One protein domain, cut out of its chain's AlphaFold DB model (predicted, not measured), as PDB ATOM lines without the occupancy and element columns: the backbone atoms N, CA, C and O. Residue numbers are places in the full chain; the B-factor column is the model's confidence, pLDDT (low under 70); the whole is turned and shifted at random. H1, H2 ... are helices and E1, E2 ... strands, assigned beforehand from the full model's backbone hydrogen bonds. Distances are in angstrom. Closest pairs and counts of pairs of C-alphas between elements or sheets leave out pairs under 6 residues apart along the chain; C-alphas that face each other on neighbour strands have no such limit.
ATOM      1  N   MET A 188      13.438  55.436  12.398       84.25
ATOM      2  CA  MET A 188      14.206  56.495  11.735       84.25
ATOM      3  C   MET A 188      15.544  56.774  12.429       84.25
ATOM      4  O   MET A 188      16.549  57.003  11.756       84.25
ATOM      5  N   ASP A 189      15.583  56.702  13.761       88.19
ATOM      6  CA  ASP A 189      16.814  56.908  14.531       88.19
ATOM      7  C   ASP A 189      17.814  55.782  14.267       88.19
ATOM      8  O   ASP A 189      19.014  56.025  14.106       88.19
ATOM      9  N   ILE A 190      17.319  54.544  14.173       87.19
ATOM     10  CA  ILE A 190      18.143  53.369  13.875       87.19
ATOM     11  C   ILE A 190      18.687  53.449  12.445       87.19
ATOM     12  O   ILE A 190      19.888  53.255  12.251       87.19
ATOM     13  N   LEU A 191      17.842  53.775  11.462       84.50
ATOM     14  CA  LEU A 191      18.253  53.941  10.062       84.50
ATOM     15  C   LEU A 191      19.347  55.007   9.932       84.50
ATOM     16  O   LEU A 191      20.408  54.744   9.362       84.50
ATOM     17  N   LYS A 192      19.140  56.173  10.556       86.69
ATOM     18  CA  LYS A 192      20.110  57.273  10.558       86.69
ATOM     19  C   LYS A 192      21.428  56.875  11.222       86.69
ATOM     20  O   LYS A 192      22.492  57.153  10.674       86.69
ATOM     21  N   LYS A 193      21.379  56.190  12.370       88.88
ATOM     22  CA  LYS A 193      22.574  55.693  13.075       88.88
ATOM     23  C   LYS A 193      23.377  54.699  12.230       88.88
ATOM     24  O   LYS A 193      24.596  54.645  12.356       88.88
ATOM     25  N   ARG A 194      22.702  53.928  11.375       85.56
ATOM     26  CA  ARG A 194      23.315  52.937  10.477       85.56
ATOM     27  C   ARG A 194      23.735  53.512   9.121       85.56
ATOM     28  O   ARG A 194      24.231  52.766   8.287       85.56
ATOM     29  N   GLY A 195      23.549  54.816   8.897       84.31
ATOM     30  CA  GLY A 195      23.876  55.463   7.625       84.31
ATOM     31  C   GLY A 195      22.987  55.010   6.465       84.31
ATOM     32  O   GLY A 195      23.388  55.138   5.311       84.31
ATOM     33  N   ILE A 196      21.800  54.470   6.762       82.50
ATOM     34  CA  ILE A 196      20.843  54.022   5.752       82.50
ATOM     35  C   ILE A 196      20.000  55.225   5.330       82.50
ATOM     36  O   ILE A 196      19.322  55.854   6.147       82.50
ATOM     37  N   TYR A 197      20.046  55.541   4.040       73.88
ATOM     38  CA  TYR A 197      19.271  56.624   3.446       73.88
ATOM     39  C   TYR A 197      17.862  56.152   3.102       73.88
ATOM     40  O   TYR A 197      17.690  55.083   2.523       73.88
ATOM     41  N   TRP A 198      16.864  56.981   3.408       74.38
ATOM     42  CA  TRP A 198      15.483  56.776   2.981       74.38
ATOM     43  C   TRP A 198      15.116  57.838   1.940       74.38
ATOM     44  O   TRP A 198      15.505  59.002   2.054       74.38
ATOM     45  N   GLY A 199      14.393  57.430   0.902       75.88
ATOM     46  CA  GLY A 199      13.925  58.306  -0.167       75.88
ATOM     47  C   GLY A 199      12.440  58.094  -0.443       75.88
ATOM     48  O   GLY A 199      11.871  57.108   0.031       75.88
ATOM     49  N   PRO A 200      11.800  59.012  -1.186       75.62
ATOM     50  CA  PRO A 200      10.448  58.788  -1.671       75.62
ATOM     51  C   PRO A 200      10.425  57.562  -2.589       75.62
ATOM     52  O   PRO A 200      11.365  57.334  -3.352       75.62
ATOM     53  N   VAL A 201       9.348  56.782  -2.503       76.12
ATOM     54  CA  VAL A 201       9.105  55.676  -3.431       76.12
ATOM     55  C   VAL A 201       8.827  56.280  -4.816       76.12
ATOM     56  O   VAL A 201       7.993  57.179  -4.901       76.12
ATOM     57  N   PRO A 202       9.506  55.831  -5.885       78.44
ATOM     58  CA  PRO A 202       9.179  56.221  -7.252       78.44
ATOM     59  C   PRO A 202       7.704  55.962  -7.587       78.44
ATOM     60  O   PRO A 202       7.153  54.929  -7.205       78.44
ATOM     61  N   ASP A 203       7.084  56.860  -8.356       76.00
ATOM     62  CA  ASP A 203       5.642  56.817  -8.650       76.00
ATOM     63  C   ASP A 203       5.190  55.491  -9.282       76.00
ATOM     64  O   ASP A 203       4.107  54.993  -8.983       76.00
ATOM     65  N   CYS A 204       6.049  54.860 -10.091       74.94
ATOM     66  CA  CYS A 204       5.778  53.563 -10.716       74.94
ATOM     67  C   CYS A 204       5.602  52.405  -9.719       74.94
ATOM     68  O   CYS A 204       5.057  51.368 -10.092       74.94
ATOM     69  N   TYR A 205       6.014  52.572  -8.460       75.06
ATOM     70  CA  TYR A 205       5.859  51.573  -7.400       75.06
ATOM     71  C   TYR A 205       4.983  52.057  -6.242       75.06
ATOM     72  O   TYR A 205       4.873  51.352  -5.239       75.06
ATOM     73  N   ALA A 206       4.350  53.228  -6.355       77.50
ATOM     74  CA  ALA A 206       3.572  53.823  -5.270       77.50
ATOM     75  C   ALA A 206       2.424  52.914  -4.798       77.50
ATOM     76  O   ALA A 206       2.225  52.749  -3.596       77.50
ATOM     77  N   GLU A 207       1.713  52.270  -5.728       80.44
ATOM     78  CA  GLU A 207       0.611  51.352  -5.410       80.44
ATOM     79  C   GLU A 207       1.098  50.089  -4.687       80.44
ATOM     80  O   GLU A 207       0.549  49.709  -3.654       80.44
ATOM     81  N   ALA A 208       2.171  49.467  -5.186       73.31
ATOM     82  CA  ALA A 208       2.755  48.282  -4.565       73.31
ATOM     83  C   ALA A 208       3.350  48.601  -3.184       73.31
ATOM     84  O   ALA A 208       3.199  47.826  -2.242       73.31
ATOM     85  N   ALA A 209       3.977  49.769  -3.033       72.44
ATOM     86  CA  ALA A 209       4.524  50.217  -1.760       72.44
ATOM     87  C   ALA A 209       3.442  50.581  -0.736       72.44
ATOM     88  O   ALA A 209       3.656  50.378   0.457       72.44
ATOM     89  N   ALA A 210       2.274  51.061  -1.171       77.31
ATOM     90  CA  ALA A 210       1.152  51.343  -0.276       77.31
ATOM     91  C   ALA A 210       0.597  50.079   0.406       77.31
ATOM     92  O   ALA A 210       0.012  50.170   1.484       77.31
ATOM     93  N   GLN A 211       0.796  48.902  -0.197       79.25
ATOM     94  CA  GLN A 211       0.386  47.613   0.372       79.25
ATOM     95  C   GLN A 211       1.393  47.061   1.394       79.25
ATOM     96  O   GLN A 211       1.084  46.113   2.119       79.25
ATOM     97  N   LEU A 212       2.595  47.639   1.472       78.75
ATOM     98  CA  LEU A 212       3.636  47.197   2.391       78.75
ATOM     99  C   LEU A 212       3.417  47.786   3.784       78.75
ATOM    100  O   LEU A 212       3.188  48.984   3.959       78.75
ATOM    101  N   SER A 213       3.564  46.948   4.809       75.00
ATOM    102  CA  SER A 213       3.668  47.431   6.183       75.00
ATOM    103  C   SER A 213       4.905  48.314   6.340       75.00
ATOM    104  O   SER A 213       5.976  47.973   5.848       75.00
ATOM    105  N   GLY A 214       4.776  49.432   7.057       79.44
ATOM    106  CA  GLY A 214       5.906  50.320   7.334       79.44
ATOM    107  C   GLY A 214       7.044  49.638   8.109       79.44
ATOM    108  O   GLY A 214       6.866  48.586   8.726       79.44
ATOM    109  N   VAL A 215       8.223  50.270   8.110       85.69
ATOM    110  CA  VAL A 215       9.403  49.777   8.839       85.69
ATOM    111  C   VAL A 215       9.090  49.669  10.328       85.69
ATOM    112  O   VAL A 215       8.647  50.634  10.958       85.69
ATOM    113  N   SER A 216       9.365  48.505  10.910       85.69
ATOM    114  CA  SER A 216       9.146  48.265  12.334       85.69
ATOM    115  C   SER A 216      10.437  47.871  13.042       85.69
ATOM    116  O   SER A 216      11.394  47.405  12.432       85.69
ATOM    117  N   VAL A 217      10.479  48.102  14.355       89.75
ATOM    118  CA  VAL A 217      11.628  47.749  15.196       89.75
ATOM    119  C   VAL A 217      11.272  46.545  16.056       89.75
ATOM    120  O   VAL A 217      10.290  46.584  16.813       89.75
ATOM    121  N   HIS A 218      12.101  45.515  15.976       88.31
ATOM    122  CA  HIS A 218      12.053  44.317  16.794       88.31
ATOM    123  C   HIS A 218      13.140  44.373  17.875       88.31
ATOM    124  O   HIS A 218      14.240  44.855  17.632       88.31
ATOM    125  N   LEU A 219      12.824  43.915  19.087       86.56
ATOM    126  CA  LEU A 219      13.803  43.784  20.166       86.56
ATOM    127  C   LEU A 219      14.197  42.317  20.264       86.56
ATOM    128  O   LEU A 219      13.360  41.483  20.622       86.56
ATOM    129  N   ASP A 220      15.463  42.017  20.006       84.62
ATOM    130  CA  ASP A 220      15.993  40.696  20.291       84.62
ATOM    131  C   ASP A 220      16.106  40.519  21.812       84.62
ATOM    132  O   ASP A 220      16.817  41.246  22.509       84.62
ATOM    133  N   ARG A 221      15.360  39.550  22.351       80.62
ATOM    134  CA  ARG A 221      15.328  39.277  23.792       80.62
ATOM    135  C   ARG A 221      16.630  38.676  24.317       80.62
ATOM    136  O   ARG A 221      16.863  38.775  25.519       80.62
ATOM    137  N   LEU A 222      17.437  38.056  23.456       81.38
ATOM    138  CA  LEU A 222      18.681  37.392  23.840       81.38
ATOM    139  C   LEU A 222      19.845  38.380  23.901       81.38
ATOM    140  O   LEU A 222      20.589  38.384  24.878       81.38
ATOM    141  N   THR A 223      19.987  39.230  22.885       82.12
ATOM    142  CA  THR A 223      21.083  40.209  22.801       82.12
ATOM    143  C   THR A 223      20.724  41.554  23.430       82.12
ATOM    144  O   THR A 223      21.609  42.308  23.825       82.12
ATOM    145  N   GLY A 224      19.428  41.861  23.562       81.69
ATOM    146  CA  GLY A 224      18.947  43.169  24.005       81.69
ATOM    147  C   GLY A 224      19.073  44.258  22.936       81.69
ATOM    148  O   GLY A 224      18.839  45.426  23.240       81.69
ATOM    149  N   GLU A 225      19.434  43.894  21.705       84.75
ATOM    150  CA  GLU A 225      19.594  44.831  20.599       84.75
ATOM    151  C   GLU A 225      18.296  45.012  19.808       84.75
ATOM    152  O   GLU A 225      17.469  44.105  19.682       84.75
ATOM    153  N   TYR A 226      18.129  46.209  19.252       88.12
ATOM    154  CA  TYR A 226      17.012  46.529  18.374       88.12
ATOM    155  C   TYR A 226      17.396  46.269  16.917       88.12
ATOM    156  O   TYR A 226      18.336  46.888  16.404       88.12
ATOM    157  N   SER A 227      16.638  45.401  16.252       89.44
ATOM    158  CA  SER A 227      16.738  45.148  14.819       89.44
ATOM    159  C   SER A 227      15.563  45.746  14.050       89.44
ATOM    160  O   SER A 227      14.472  45.945  14.588       89.44
ATOM    161  N   LEU A 228      15.791  46.065  12.783       89.19
ATOM    162  CA  LEU A 228      14.756  46.527  11.866       89.19
ATOM    163  C   LEU A 228      14.121  45.352  11.123       89.19
ATOM    164  O   LEU A 228      14.808  44.456  10.632       89.19
ATOM    165  N   LEU A 229      12.799  45.408  11.011       88.75
ATOM    166  CA  LEU A 229      12.026  44.631  10.057       88.75
ATOM    167  C   LEU A 229      11.601  45.587   8.946       88.75
ATOM    168  O   LEU A 229      10.796  46.498   9.177       88.75
ATOM    169  N   LEU A 230      12.187  45.402   7.768       87.69
ATOM    170  CA  LEU A 230      11.926  46.237   6.604       87.69
ATOM    171  C   LEU A 230      11.011  45.487   5.635       87.69
ATOM    172  O   LEU A 230      11.251  44.307   5.374       87.69
ATOM    173  N   PRO A 231       9.985  46.135   5.073       87.75
ATOM    174  CA  PRO A 231       9.282  45.552   3.945       87.75
ATOM    175  C   PRO A 231      10.219  45.477   2.729       87.75
ATOM    176  O   PRO A 231      10.942  46.432   2.437       87.75
ATOM    177  N   LEU A 232      10.201  44.358   2.009       85.81
ATOM    178  CA  LEU A 232      10.913  44.190   0.741       85.81
ATOM    179  C   LEU A 232       9.925  44.060  -0.400       85.81
ATOM    180  O   LEU A 232       9.009  43.243  -0.327       85.81
ATOM    181  N   LEU A 233      10.179  44.806  -1.471       85.19
ATOM    182  CA  LEU A 233       9.491  44.652  -2.742       85.19
ATOM    183  C   LEU A 233      10.412  43.907  -3.715       85.19
ATOM    184  O   LEU A 233      11.506  44.368  -4.047       85.19
ATOM    185  N   LEU A 234       9.977  42.733  -4.148       86.12
ATOM    186  CA  LEU A 234      10.669  41.877  -5.103       86.12
ATOM    187  C   LEU A 234      10.072  42.123  -6.482       86.12
ATOM    188  O   LEU A 234       8.870  41.949  -6.667       86.12
ATOM    189  N   LEU A 235      10.898  42.515  -7.449       84.38
ATOM    190  CA  LEU A 235      10.444  42.788  -8.810       84.38
ATOM    191  C   LEU A 235      10.927  41.686  -9.747       84.38
ATOM    192  O   LEU A 235      12.128  41.508  -9.965       84.38
ATOM    193  N   LEU A 236       9.967  40.965 -10.315       82.94
ATOM    194  CA  LEU A 236      10.180  39.924 -11.305       82.94
ATOM    195  C   LEU A 236       9.856  40.496 -12.685       82.94
ATOM    196  O   LEU A 236       8.721  40.413 -13.159       82.94
ATOM    197  N   ASP A 237      10.868  41.105 -13.301       78.31
ATOM    198  CA  ASP A 237      10.735  41.868 -14.550       78.31
ATOM    199  C   ASP A 237      10.200  40.992 -15.697       78.31
ATOM    200  O   ASP A 237       9.274  41.371 -16.412       78.31
ATOM    201  N   GLU A 238      10.678  39.745 -15.785       75.19
ATOM    202  CA  GLU A 238      10.261  38.780 -16.813       75.19
ATOM    203  C   GLU A 238       8.756  38.489 -16.827       75.19
ATOM    204  O   GLU A 238       8.204  38.175 -17.879       75.19
ATOM    205  N   TYR A 239       8.097  38.586 -15.671       75.38
ATOM    206  CA  TYR A 239       6.661  38.333 -15.526       75.38
ATOM    207  C   TYR A 239       5.874  39.616 -15.264       75.38
ATOM    208  O   TYR A 239       4.680  39.536 -14.979       75.38
ATOM    209  N   SER A 240       6.526  40.786 -15.336       77.94
ATOM    210  CA  SER A 240       5.932  42.082 -14.975       77.94
ATOM    211  C   SER A 240       5.195  42.017 -13.631       77.94
ATOM    212  O   SER A 240       4.084  42.526 -13.480       77.94
ATOM    213  N   ARG A 241       5.797  41.322 -12.659       76.81
ATOM    214  CA  ARG A 241       5.180  41.008 -11.368       76.81
ATOM    215  C   ARG A 241       5.997  41.597 -10.231       76.81
ATOM    216  O   ARG A 241       7.223  41.578 -10.259       76.81
ATOM    217  N   ALA A 242       5.297  42.048  -9.199       79.38
ATOM    218  CA  ALA A 242       5.885  42.367  -7.912       79.38
ATOM    219  C   ALA A 242       5.403  41.369  -6.852       79.38
ATOM    220  O   ALA A 242       4.240  40.965  -6.855       79.38
ATOM    221  N   ASP A 243       6.302  40.970  -5.961       81.56
ATOM    222  CA  ASP A 243       5.983  40.227  -4.745       81.56
ATOM    223  C   ASP A 243       6.550  40.966  -3.530       81.56
ATOM    224  O   ASP A 243       7.405  41.844  -3.670       81.56
ATOM    225  N   ALA A 244       6.067  40.646  -2.337       81.94
ATOM    226  CA  ALA A 244       6.354  41.418  -1.140       81.94
ATOM    227  C   ALA A 244       6.709  40.532   0.053       81.94
ATOM    228  O   ALA A 244       5.963  39.632   0.436       81.94
ATOM    229  N   VAL A 245       7.814  40.862   0.722       84.12
ATOM    230  CA  VAL A 245       8.112  40.354   2.064       84.12
ATOM    231  C   VAL A 245       7.768  41.458   3.051       84.12
ATOM    232  O   VAL A 245       8.499  42.434   3.169       84.12
ATOM    233  N   ALA A 246       6.654  41.320   3.767       83.31
ATOM    234  CA  ALA A 246       6.141  42.376   4.645       83.31
ATOM    235  C   ALA A 246       7.109  42.769   5.782       83.31
ATOM    236  O   ALA A 246       7.159  43.928   6.188       83.31
ATOM    237  N   ALA A 247       7.880  41.808   6.297       85.44
ATOM    238  CA  ALA A 247       8.747  42.000   7.456       85.44
ATOM    239  C   ALA A 247      10.065  41.226   7.310       85.44
ATOM    240  O   ALA A 247      10.255  40.173   7.920       85.44
ATOM    241  N   ALA A 248      10.981  41.737   6.491       86.81
ATOM    242  CA  ALA A 248      12.305  41.154   6.341       86.81
ATOM    243  C   ALA A 248      13.234  41.594   7.476       86.81
ATOM    244  O   ALA A 248      13.462  42.784   7.690       86.81
ATOM    245  N   ASP A 249      13.774  40.614   8.200       88.56
ATOM    246  CA  ASP A 249      14.758  40.850   9.254       88.56
ATOM    247  C   ASP A 249      16.107  41.202   8.635       88.56
ATOM    248  O   ASP A 249      16.715  40.383   7.947       88.56
ATOM    249  N   GLU A 250      16.590  42.409   8.916       86.50
ATOM    250  CA  GLU A 250      17.868  42.931   8.425       86.50
ATOM    251  C   GLU A 250      19.091  42.059   8.763       86.50
ATOM    252  O   GLU A 250      20.149  42.218   8.156       86.50
ATOM    253  N   ARG A 251      18.976  41.162   9.749       87.50
ATOM    254  CA  ARG A 251      20.059  40.258  10.163       87.50
ATOM    255  C   ARG A 251      20.129  39.005   9.301       87.50
ATOM    256  O   ARG A 251      21.134  38.297   9.331       87.50
ATOM    257  N   LEU A 252      19.055  38.700   8.579       88.12
ATOM    258  CA  LEU A 252      18.995  37.567   7.669       88.12
ATOM    259  C   LEU A 252      19.553  37.962   6.304       88.12
ATOM    260  O   LEU A 252      19.394  39.089   5.840       88.12
ATOM    261  N   SER A 253      20.184  37.001   5.637       88.00
ATOM    262  CA  SER A 253      20.546  37.165   4.230       88.00
ATOM    263  C   SER A 253      19.290  37.228   3.356       88.00
ATOM    264  O   SER A 253      18.273  36.605   3.671       88.00
ATOM    265  N   LEU A 254      19.380  37.910   2.209       85.12
ATOM    266  CA  LEU A 254      18.290  37.971   1.230       85.12
ATOM    267  C   LEU A 254      17.788  36.568   0.854       85.12
ATOM    268  O   LEU A 254      16.587  36.326   0.818       85.12
ATOM    269  N   GLN A 255      18.712  35.623   0.656       86.69
ATOM    270  CA  GLN A 255      18.389  34.235   0.330       86.69
ATOM    271  C   GLN A 255      17.513  33.576   1.406       86.69
ATOM    272  O   GLN A 255      16.540  32.903   1.082       86.69
ATOM    273  N   GLN A 256      17.819  33.791   2.689       88.81
ATOM    274  CA  GLN A 256      17.008  33.269   3.796       88.81
ATOM    275  C   GLN A 256      15.629  33.930   3.861       88.81
ATOM    276  O   GLN A 256      14.650  33.257   4.175       88.81
ATOM    277  N   GLN A 257      15.544  35.226   3.559       88.62
ATOM    278  CA  GLN A 257      14.286  35.974   3.594       88.62
ATOM    279  C   GLN A 257      13.319  35.534   2.485       88.62
ATOM    280  O   GLN A 257      12.120  35.423   2.729       88.62
ATOM    281  N   ILE A 258      13.829  35.243   1.283       87.62
ATOM    282  CA  ILE A 258      12.997  34.868   0.125       87.62
ATOM    283  C   ILE A 258      12.811  33.351  -0.036       87.62
ATOM    284  O   ILE A 258      12.048  32.919  -0.898       87.62
ATOM    285  N   ALA A 259      13.444  32.531   0.811       86.88
ATOM    286  CA  ALA A 259      13.327  31.068   0.786       86.88
ATOM    287  C   ALA A 259      11.894  30.551   1.015       86.88
ATOM    288  O   ALA A 259      11.588  29.398   0.714       86.88
ATOM    289  N   ALA A 260      11.013  31.383   1.580       83.38
ATOM    290  CA  ALA A 260       9.596  31.063   1.717       83.38
ATOM    291  C   ALA A 260       8.819  31.219   0.397       83.38
ATOM    292  O   ALA A 260       7.806  30.548   0.217       83.38
ATOM    293  N   ILE A 261       9.291  32.093  -0.496       84.88
ATOM    294  CA  ILE A 261       8.651  32.419  -1.777       84.88
ATOM    295  C   ILE A 261       9.186  31.501  -2.878       84.88
ATOM    296  O   ILE A 261       8.414  30.981  -3.679       84.88
ATOM    297  N   PHE A 262      10.502  31.271  -2.892       86.56
ATOM    298  CA  PHE A 262      11.165  30.481  -3.924       86.56
ATOM    299  C   PHE A 262      11.709  29.167  -3.356       86.56
ATOM    300  O   PHE A 262      12.464  29.190  -2.376       86.56
ATOM    301  N   PRO A 263      11.369  28.014  -3.957       86.00
ATOM    302  CA  PRO A 263      11.888  26.732  -3.513       86.00
ATOM    303  C   PRO A 263      13.393  26.612  -3.794       86.00
ATOM    304  O   PRO A 263      13.919  27.139  -4.773       86.00
ATOM    305  N   SER A 264      14.090  25.872  -2.932       87.75
ATOM    306  CA  SER A 264      15.486  25.479  -3.148       87.75
ATOM    307  C   SER A 264      15.568  24.070  -3.741       87.75
ATOM    308  O   SER A 264      14.678  23.239  -3.508       87.75
ATOM    309  N   LYS A 265      16.661  23.752  -4.441       86.06
ATOM    310  CA  LYS A 265      16.951  22.389  -4.930       86.06
ATOM    311  C   LYS A 265      16.909  21.372  -3.791       86.06
ATOM    312  O   LYS A 265      16.357  20.284  -3.952       86.06
ATOM    313  N   TYR A 266      17.442  21.743  -2.625       85.38
ATOM    314  CA  TYR A 266      17.408  20.897  -1.431       85.38
ATOM    315  C   TYR A 266      15.972  20.604  -0.975       85.38
ATOM    316  O   TYR A 266      15.626  19.450  -0.721       85.38
ATOM    317  N   THR A 267      15.120  21.629  -0.919       84.06
ATOM    318  CA  THR A 267      13.709  21.484  -0.527       84.06
ATOM    319  C   THR A 267      12.951  20.578  -1.496       84.06
ATOM    320  O   THR A 267      12.189  19.716  -1.061       84.06
ATOM    321  N   ILE A 268      13.204  20.721  -2.799       84.50
ATOM    322  CA  ILE A 268      12.578  19.893  -3.839       84.50
ATOM    323  C   ILE A 268      13.020  18.432  -3.714       84.50
ATOM    324  O   ILE A 268      12.184  17.531  -3.732       84.50
ATOM    325  N   MET A 269      14.320  18.184  -3.534       87.00
ATOM    326  CA  MET A 269      14.852  16.832  -3.349       87.00
ATOM    327  C   MET A 269      14.274  16.165  -2.094       87.00
ATOM    328  O   MET A 269      13.842  15.012  -2.147       87.00
ATOM    329  N   GLN A 270      14.228  16.887  -0.969       85.50
ATOM    330  CA  GLN A 270      13.664  16.378   0.283       85.50
ATOM    331  C   GLN A 270      12.189  15.995   0.111       85.50
ATOM    332  O   GLN A 270      11.756  14.936   0.568       85.50
ATOM    333  N   GLN A 271      11.424  16.833  -0.582       83.06
ATOM    334  CA  GLN A 271      10.024  16.564  -0.873       83.06
ATOM    335  C   GLN A 271       9.843  15.351  -1.788       83.06
ATOM    336  O   GLN A 271       8.999  14.498  -1.515       83.06
ATOM    337  N   GLN A 272      10.661  15.225  -2.834       84.00
ATOM    338  CA  GLN A 272      10.629  14.061  -3.714       84.00
ATOM    339  C   GLN A 272      10.937  12.769  -2.941       84.00
ATOM    340  O   GLN A 272      10.263  11.757  -3.131       84.00
ATOM    341  N   GLN A 273      11.910  12.809  -2.029       85.88
ATOM    342  CA  GLN A 273      12.237  11.671  -1.173       85.88
ATOM    343  C   GLN A 273      11.073  11.302  -0.240       85.88
ATOM    344  O   GLN A 273      10.764  10.120  -0.081       85.88
ATOM    345  N   GLN A 274      10.393  12.293   0.346       83.19
ATOM    346  CA  GLN A 274       9.204  12.058   1.173       83.19
ATOM    347  C   GLN A 274       8.056  11.446   0.362       83.19
ATOM    348  O   GLN A 274       7.443  10.480   0.815       83.19
ATOM    349  N   GLN A 275       7.802  11.936  -0.855       78.44
ATOM    350  CA  GLN A 275       6.787  11.360  -1.741       78.44
ATOM    351  C   GLN A 275       7.109   9.905  -2.107       78.44
ATOM    352  O   GLN A 275       6.216   9.060  -2.084       78.44
ATOM    353  N   GLN A 276       8.374   9.573  -2.382       80.25
ATOM    354  CA  GLN A 276       8.781   8.189  -2.660       80.25
ATOM    355  C   GLN A 276       8.541   7.261  -1.460       80.25
ATOM    356  O   GLN A 276       8.076   6.137  -1.640       80.25
ATOM    357  N   GLN A 277       8.811   7.723  -0.235       80.50
ATOM    358  CA  GLN A 277       8.536   6.946   0.980       80.50
ATOM    359  C   GLN A 277       7.031   6.726   1.199       80.50
ATOM    360  O   GLN A 277       6.628   5.640   1.613       80.50
ATOM    361  N   GLN A 278       6.197   7.719   0.883       74.00
ATOM    362  CA  GLN A 278       4.738   7.608   0.987       74.00
ATOM    363  C   GLN A 278       4.143   6.692  -0.093       74.00
ATOM    364  O   GLN A 278       3.277   5.876   0.212       74.00
ATOM    365  N   GLN A 279       4.651   6.743  -1.330       68.62
ATOM    366  CA  GLN A 279       4.227   5.849  -2.420       68.62
ATOM    367  C   GLN A 279       4.578   4.380  -2.156       68.62
ATOM    368  O   GLN A 279       3.836   3.486  -2.555       68.62
ATOM    369  N   GLN A 280       5.681   4.107  -1.449       67.25
ATOM    370  CA  GLN A 280       5.985   2.748  -0.980       67.25
ATOM    371  C   GLN A 280       4.989   2.258   0.083       67.25
ATOM    372  O   GLN A 280       4.809   1.052   0.234       67.25
ATOM    373  N   GLN A 281       4.333   3.171   0.806       65.56
ATOM    374  CA  GLN A 281       3.363   2.844   1.853       65.56
ATOM    375  C   GLN A 281       1.908   2.818   1.357       65.56
ATOM    376  O   GLN A 281       1.079   2.179   2.001       65.56
ATOM    377  N   GLN A 282       1.572   3.456   0.229       62.84
ATOM    378  CA  GLN A 282       0.207   3.478  -0.312       62.84
ATOM    379  C   GLN A 282       0.197   3.394  -1.847       62.84
ATOM    380  O   GLN A 282       0.717   4.269  -2.540       62.84
ATOM    381  N   GLN A 283      -0.440   2.350  -2.395       57.84
ATOM    382  CA  GLN A 283      -0.764   2.277  -3.822       57.84
ATOM    383  C   GLN A 283      -2.024   3.108  -4.114       57.84
ATOM    384  O   GLN A 283      -3.109   2.782  -3.645       57.84
ATOM    385  N   GLN A 284      -1.833   4.134  -4.950       51.62
ATOM    386  CA  GLN A 284      -2.813   5.034  -5.575       51.62
ATOM    387  C   GLN A 284      -3.568   6.010  -4.656       51.62
ATOM    388  O   GLN A 284      -4.645   5.710  -4.153       51.62
ATOM    389  N   GLN A 285      -3.093   7.259  -4.633       49.19
ATOM    390  CA  GLN A 285      -3.880   8.404  -5.107       49.19
ATOM    391  C   GLN A 285      -2.954   9.551  -5.539       49.19
ATOM    392  O   GLN A 285      -1.799   9.636  -5.129       49.19
ATOM    393  N   GLN A 286      -3.433  10.312  -6.517       47.47
ATOM    394  CA  GLN A 286      -2.668  11.177  -7.407       47.47
ATOM    395  C   GLN A 286      -2.199  12.471  -6.726       47.47
ATOM    396  O   GLN A 286      -2.923  13.047  -5.930       47.47
ATOM    397  N   GLN A 287      -0.989  12.893  -7.111       47.75
ATOM    398  CA  GLN A 287      -0.462  14.264  -7.153       47.75
ATOM    399  C   GLN A 287      -1.128  15.304  -6.237       47.75
ATOM    400  O   GLN A 287      -1.795  16.206  -6.724       47.75
ATOM    401  N   GLU A 288      -0.838  15.275  -4.940       47.69
ATOM    402  CA  GLU A 288      -0.947  16.478  -4.112       47.69
ATOM    403  C   GLU A 288       0.245  16.551  -3.159       47.69
ATOM    404  O   GLU A 288       0.601  15.576  -2.496       47.69
ATOM    405  N   GLY A 289       0.896  17.715  -3.122       44.62
ATOM    406  CA  GLY A 289       1.964  18.013  -2.171       44.62
ATOM    407  C   GLY A 289       3.356  18.138  -2.782       44.62
ATOM    408  O   GLY A 289       4.316  17.593  -2.232       44.62
ATOM    409  N   ALA A 290       3.494  18.867  -3.894       50.72
ATOM    410  CA  ALA A 290       4.683  19.686  -4.081       50.72
ATOM    411  C   ALA A 290       4.460  20.995  -3.302       50.72
ATOM    412  O   ALA A 290       3.338  21.488  -3.227       50.72
ATOM    413  N   LYS A 291       5.487  21.564  -2.662       57.91
ATOM    414  CA  LYS A 291       5.431  22.969  -2.253       57.91
ATOM    415  C   LYS A 291       5.620  23.663  -3.581       57.91
ATOM    416  O   LYS A 291       6.752  23.803  -4.041       57.91
ATOM    417  N   ASP A 292       4.494  23.817  -4.267       64.00
ATOM    418  CA  ASP A 292       4.492  24.112  -5.677       64.00
ATOM    419  C   ASP A 292       5.288  25.384  -5.874       64.00
ATOM    420  O   ASP A 292       5.189  26.341  -5.096       64.00
ATOM    421  N   PHE A 293       6.113  25.352  -6.916       68.69
ATOM    422  CA  PHE A 293       6.605  26.575  -7.511       68.69
ATOM    423  C   PHE A 293       5.446  27.569  -7.569       68.69
ATOM    424  O   PHE A 293       4.297  27.142  -7.759       68.69
ATOM    425  N   PRO A 294       5.715  28.867  -7.378       74.94
ATOM    426  CA  PRO A 294       4.659  29.860  -7.430       74.94
ATOM    427  C   PRO A 294       3.744  29.581  -8.638       74.94
ATOM    428  O   PRO A 294       4.281  29.282  -9.701       74.94
ATOM    429  N   PRO A 295       2.400  29.620  -8.524       75.06
ATOM    430  CA  PRO A 295       1.503  29.078  -9.559       75.06
ATOM    431  C   PRO A 295       1.702  29.645 -10.974       75.06
ATOM    432  O   PRO A 295       1.222  29.072 -11.944       75.06
ATOM    433  N   TRP A 296       2.390  30.780 -11.072       78.50
ATOM    434  CA  TRP A 296       2.764  31.484 -12.292       78.50
ATOM    435  C   TRP A 296       4.116  31.035 -12.892       78.50
ATOM    436  O   TRP A 296       4.373  31.295 -14.065       78.50
ATOM    437  N   ASP A 297       4.982  30.359 -12.133       78.75
ATOM    438  CA  ASP A 297       6.266  29.813 -12.593       78.75
ATOM    439  C   ASP A 297       6.071  28.428 -13.228       78.75
ATOM    440  O   ASP A 297       6.469  27.385 -12.701       78.75
ATOM    441  N   HIS A 298       5.425  28.420 -14.393       75.31
ATOM    442  CA  HIS A 298       5.176  27.198 -15.159       75.31
ATOM    443  C   HIS A 298       6.470  26.532 -15.661       75.31
ATOM    444  O   HIS A 298       6.497  25.318 -15.862       75.31
ATOM    445  N   GLU A 299       7.541  27.313 -15.837       76.88
ATOM    446  CA  GLU A 299       8.860  26.848 -16.289       76.88
ATOM    447  C   GLU A 299       9.719  26.296 -15.140       76.88
ATOM    448  O   GLU A 299      10.746  25.668 -15.396       76.88
ATOM    449  N   ARG A 300       9.287  26.481 -13.881       79.38
ATOM    450  CA  ARG A 300       9.983  26.034 -12.663       79.38
ATOM    451  C   ARG A 300      11.429  26.528 -12.591       79.38
ATOM    452  O   ARG A 300      12.325  25.807 -12.139       79.38
ATOM    453  N   LYS A 301      11.666  27.749 -13.073       80.38
ATOM    454  CA  LYS A 301      13.015  28.318 -13.203       80.38
ATOM    455  C   LYS A 301      13.454  29.114 -11.980       80.38
ATOM    456  O   LYS A 301      14.660  29.240 -11.752       80.38
ATOM    457  N   TYR A 302      12.514  29.602 -11.167       80.81
ATOM    458  CA  TYR A 302      12.812  30.422  -9.992       80.81
ATOM    459  C   TYR A 302      13.215  29.554  -8.797       80.81
ATOM    460  O   TYR A 302      12.510  29.446  -7.792       80.81
ATOM    461  N   LEU A 303      14.383  28.927  -8.926       83.25
ATOM    462  CA  LEU A 303      15.063  28.233  -7.841       83.25
ATOM    463  C   LEU A 303      15.947  29.199  -7.084       83.25
ATOM    464  O   LEU A 303      16.707  29.941  -7.700       83.25
ATOM    465  N   LEU A 304      15.916  29.113  -5.758       83.81
ATOM    466  CA  LEU A 304      16.664  29.991  -4.865       83.81
ATOM    467  C   LEU A 304      18.166  30.072  -5.203       83.81
ATOM    468  O   LEU A 304      18.774  31.126  -5.051       83.81
ATOM    469  N   GLU A 305      18.760  28.979  -5.683       83.81
ATOM    470  CA  GLU A 305      20.170  28.906  -6.089       83.81
ATOM    471  C   GLU A 305      20.477  29.562  -7.443       83.81
ATOM    472  O   GLU A 305      21.644  29.790  -7.751       83.81
ATOM    473  N   ASN A 306      19.457  29.827  -8.255       84.44
ATOM    474  CA  ASN A 306      19.586  30.392  -9.597       84.44
ATOM    475  C   ASN A 306      19.177  31.879  -9.650       84.44
ATOM    476  O   ASN A 306      19.322  32.509 -10.695       84.44
ATOM    477  N   LEU A 307      18.651  32.442  -8.556       83.88
ATOM    478  CA  LEU A 307      18.225  33.842  -8.515       83.88
ATOM    479  C   LEU A 307      19.435  34.767  -8.377       83.88
ATOM    480  O   LEU A 307      20.238  34.630  -7.455       83.88
ATOM    481  N   VAL A 308      19.510  35.765  -9.252       82.56
ATOM    482  CA  VAL A 308      20.461  36.877  -9.149       82.56
ATOM    483  C   VAL A 308      19.681  38.126  -8.802       82.56
ATOM    484  O   VAL A 308      18.718  38.425  -9.488       82.56
ATOM    485  N   ALA A 309      20.074  38.854  -7.761       82.19
ATOM    486  CA  ALA A 309      19.340  40.019  -7.286       82.19
ATOM    487  C   ALA A 309      20.109  41.323  -7.564       82.19
ATOM    488  O   ALA A 309      21.315  41.404  -7.321       82.19
ATOM    489  N   TYR A 310      19.410  42.341  -8.059       80.69
ATOM    490  CA  TYR A 310      19.954  43.637  -8.462       80.69
ATOM    491  C   TYR A 310      19.225  44.772  -7.754       80.69
ATOM    492  O   TYR A 310      18.002  44.843  -7.813       80.69
ATOM    493  N   TYR A 311      19.966  45.719  -7.188       81.31
ATOM    494  CA  TYR A 311      19.399  46.887  -6.520       81.31
ATOM    495  C   TYR A 311      19.799  48.191  -7.191       81.31
ATOM    496  O   TYR A 311      20.834  48.292  -7.849       81.31
ATOM    497  N   GLU A 312      18.956  49.206  -7.018       77.56
ATOM    498  CA  GLU A 312      19.225  50.538  -7.533       77.56
ATOM    499  C   GLU A 312      20.154  51.289  -6.572       77.56
ATOM    500  O   GLU A 312      19.814  51.553  -5.416       77.56
ATOM    501  N   ALA A 313      21.339  51.649  -7.059       71.38
ATOM    502  CA  ALA A 313      22.271  52.505  -6.340       71.38
ATOM    503  C   ALA A 313      22.129  53.954  -6.823       71.38
ATOM    504  O   ALA A 313      22.258  54.236  -8.015       71.38
ATOM    505  N   LYS A 314      21.937  54.903  -5.899       64.88
ATOM    506  CA  LYS A 314      22.035  56.332  -6.231       64.88
ATOM    507  C   LYS A 314      23.497  56.698  -6.513       64.88
ATOM    508  O   LYS A 314      24.393  56.343  -5.751       64.88
ATOM    509  N   GLY A 315      23.732  57.381  -7.632       48.59
ATOM    510  CA  GLY A 315      25.060  57.605  -8.199       48.59
ATOM    511  C   GLY A 315      26.055  58.384  -7.321       48.59
ATOM    512  O   GLY A 315      25.735  59.434  -6.777       48.59
ATOM    513  N   SER A 316      27.288  57.864  -7.342       46.06
ATOM    514  CA  SER A 316      28.608  58.446  -7.044       46.06
ATOM    515  C   SER A 316      28.919  58.934  -5.615       46.06
ATOM    516  O   SER A 316      28.397  59.928  -5.128       46.06
ATOM    517  N   VAL A 317      29.938  58.288  -5.035       34.53
ATOM    518  CA  VAL A 317      30.673  58.594  -3.790       34.53
ATOM    519  C   VAL A 317      30.087  58.028  -2.482       34.53
ATOM    520  O   VAL A 317      29.450  58.697  -1.675       34.53
ATOM    521  N   ALA A 318      30.460  56.769  -2.233       38.56
ATOM    522  CA  ALA A 318      30.771  56.213  -0.909       38.56
ATOM    523  C   ALA A 318      29.692  56.259   0.188       38.56
ATOM    524  O   ALA A 318      30.036  56.190   1.364       38.56
ATOM    525  N   HIS A 319      28.407  56.320  -0.160       30.92
ATOM    526  CA  HIS A 319      27.328  56.175   0.815       30.92
ATOM    527  C   HIS A 319      26.291  55.190   0.282       30.92
ATOM    528  O   HIS A 319      25.579  55.455  -0.686       30.92
ATOM    529  N   GLN A 320      26.282  54.008   0.898       29.33
ATOM    530  CA  GLN A 320      25.421  52.881   0.565       29.33
ATOM    531  C   GLN A 320      23.954  53.307   0.724       29.33
ATOM    532  O   GLN A 320      23.416  53.415   1.822       29.33
ATOM    533  N   THR A 321      23.324  53.616  -0.404       28.72
ATOM    534  CA  THR A 321      21.885  53.833  -0.500       28.72
ATOM    535  C   THR A 321      21.244  52.456  -0.605       28.72
ATOM    536  O   THR A 321      21.409  51.789  -1.622       28.72
ATOM    537  N   PHE A 322      20.546  52.006   0.437       31.44
ATOM    538  CA  PHE A 322      19.689  50.826   0.347       31.44
ATOM    539  C   PHE A 322      18.285  51.287  -0.030       31.44
ATOM    540  O   PHE A 322      17.435  51.505   0.827       31.44
ATOM    541  N   ILE A 323      18.048  51.450  -1.328       35.81
ATOM    542  CA  ILE A 323      16.702  51.288  -1.863       35.81
ATOM    543  C   ILE A 323      16.619  49.804  -2.213       35.81
ATOM    544  O   ILE A 323      17.320  49.336  -3.109       35.81
ATOM    545  N   LEU A 324      15.842  49.035  -1.448       31.61
ATOM    546  CA  LEU A 324      15.655  47.605  -1.688       31.61
ATOM    547  C   LEU A 324      14.713  47.408  -2.880       31.61
ATOM    548  O   LEU A 324      13.560  47.020  -2.730       31.61
ATOM    549  N   TYR A 325      15.238  47.688  -4.068       36.38
ATOM    550  CA  TYR A 325      14.835  47.008  -5.285       36.38
ATOM    551  C   TYR A 325      15.681  45.747  -5.374       36.38
ATOM    552  O   TYR A 325      16.891  45.816  -5.235       36.38
ATOM    553  N   ASN A 326      15.065  44.588  -5.557       33.81
ATOM    554  CA  ASN A 326      15.773  43.427  -6.076       33.81
ATOM    555  C   ASN A 326      15.090  43.064  -7.389       33.81
ATOM    556  O   ASN A 326      14.072  42.375  -7.394       33.81
ATOM    557  N   ARG A 327      15.616  43.601  -8.493       34.31
ATOM    558  CA  ARG A 327      15.381  43.078  -9.841       34.31
ATOM    559  C   ARG A 327      16.035  41.706  -9.863       34.31
ATOM    560  O   ARG A 327      17.190  41.586  -9.473       34.31
ATOM    561  N   ILE A 328      15.290  40.674 -10.230       35.66
ATOM    562  CA  ILE A 328      15.846  39.340 -10.427       35.66
ATOM    563  C   ILE A 328      15.786  39.028 -11.912       35.66
ATOM    564  O   ILE A 328      14.694  38.942 -12.465       35.66
ATOM    565  N   GLU A 329      16.944  38.896 -12.560       31.91
ATOM    566  CA  GLU A 329      17.012  38.388 -13.936       31.91
ATOM    567  C   GLU A 329      17.410  36.916 -13.896       31.91
ATOM    568  O   GLU A 329      18.405  36.558 -13.257       31.91
ATOM    569  N   SER A 330      16.632  36.062 -14.563       31.09
ATOM    570  CA  SER A 330      17.013  34.672 -14.781       31.09
ATOM    571  C   SER A 330      18.090  34.640 -15.864       31.09
ATOM    572  O   SER A 330      17.893  35.142 -16.971       31.09
ATOM    573  N   ILE A 331      19.233  34.023 -15.562       28.02
ATOM    574  CA  ILE A 331      20.279  33.774 -16.558       28.02
ATOM    575  C   ILE A 331      19.696  32.829 -17.621       28.02
ATOM    576  O   ILE A 331      19.243  31.730 -17.300       28.02
TER     577      ILE A 331
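Overview. This is residues 188 to 331 of the 333 residues of the protein "TPR domain-containing protein, putative" of Eimeria maxima (UniProt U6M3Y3). A strongly twisted, branched sheet built on long E2 and E3 makes the body, with short H3 packed on E3; H4 leads away as an arm, residues 276 to 286 stick out, and the chain then folds back. H1 and H2 only graze the sheet. The printed part has 144 residues, with four named helices and five named strands, which follow each other along the chain as H1, H2, E1, E2, E3, H3, H4, E4 and E5; the class is mixed, helices and strands, and of the neighbour pairs E1 and E2, E2 and E3, and E4 and E5 are antiparallel, while E2 and E5 are parallel. It is loose, with a radius of gyration of the C-alphas of 19.0 A, and spans 61 by 40 by 27 A.

Arrangement. Start at H1, residues 188 to 193, and H2, residues 203 to 210: both only graze the sheet. E1, residues 216 to 219, E2, residues 226 to 236, and E3, residues 241 to 249, form a meander, each strand the antiparallel neighbour of the one before; look for N 218 and O 227, 2.8 A, and N 234 and O 243, 2.8 A. H3, residues 254 to 258, touches E3, the closest C-alphas being those of Ala 248 and Gln 257, 6.2 A. H4, residues 265 to 281, is not on the sheet. E4, residues 308 to 312, and E5, residues 323 to 329, form an antiparallel hairpin, with N 310 and O 327 2.7 A apart. E5 is parallel to E2, with N 235 and O 326 3.2 A apart. Every O i to N i+4 pair is within hydrogen-bond range in H1, H3 and H4, and 2 of 4 in H2.

Along the chain. Find C-alpha 188 at (14.206, 56.495, 11.735), where H1 begins. E2 runs 31.2 A and E3 22.7 A. H4 runs 24.8 A from C-alpha 265 at (16.951, 22.389, -4.930).

Size, cuts and confidence. The printed part has no cut. The link from H4 to E4 is long, 26 residues. Residues 279 to 293 and 314 to 331 have pLDDT under 70.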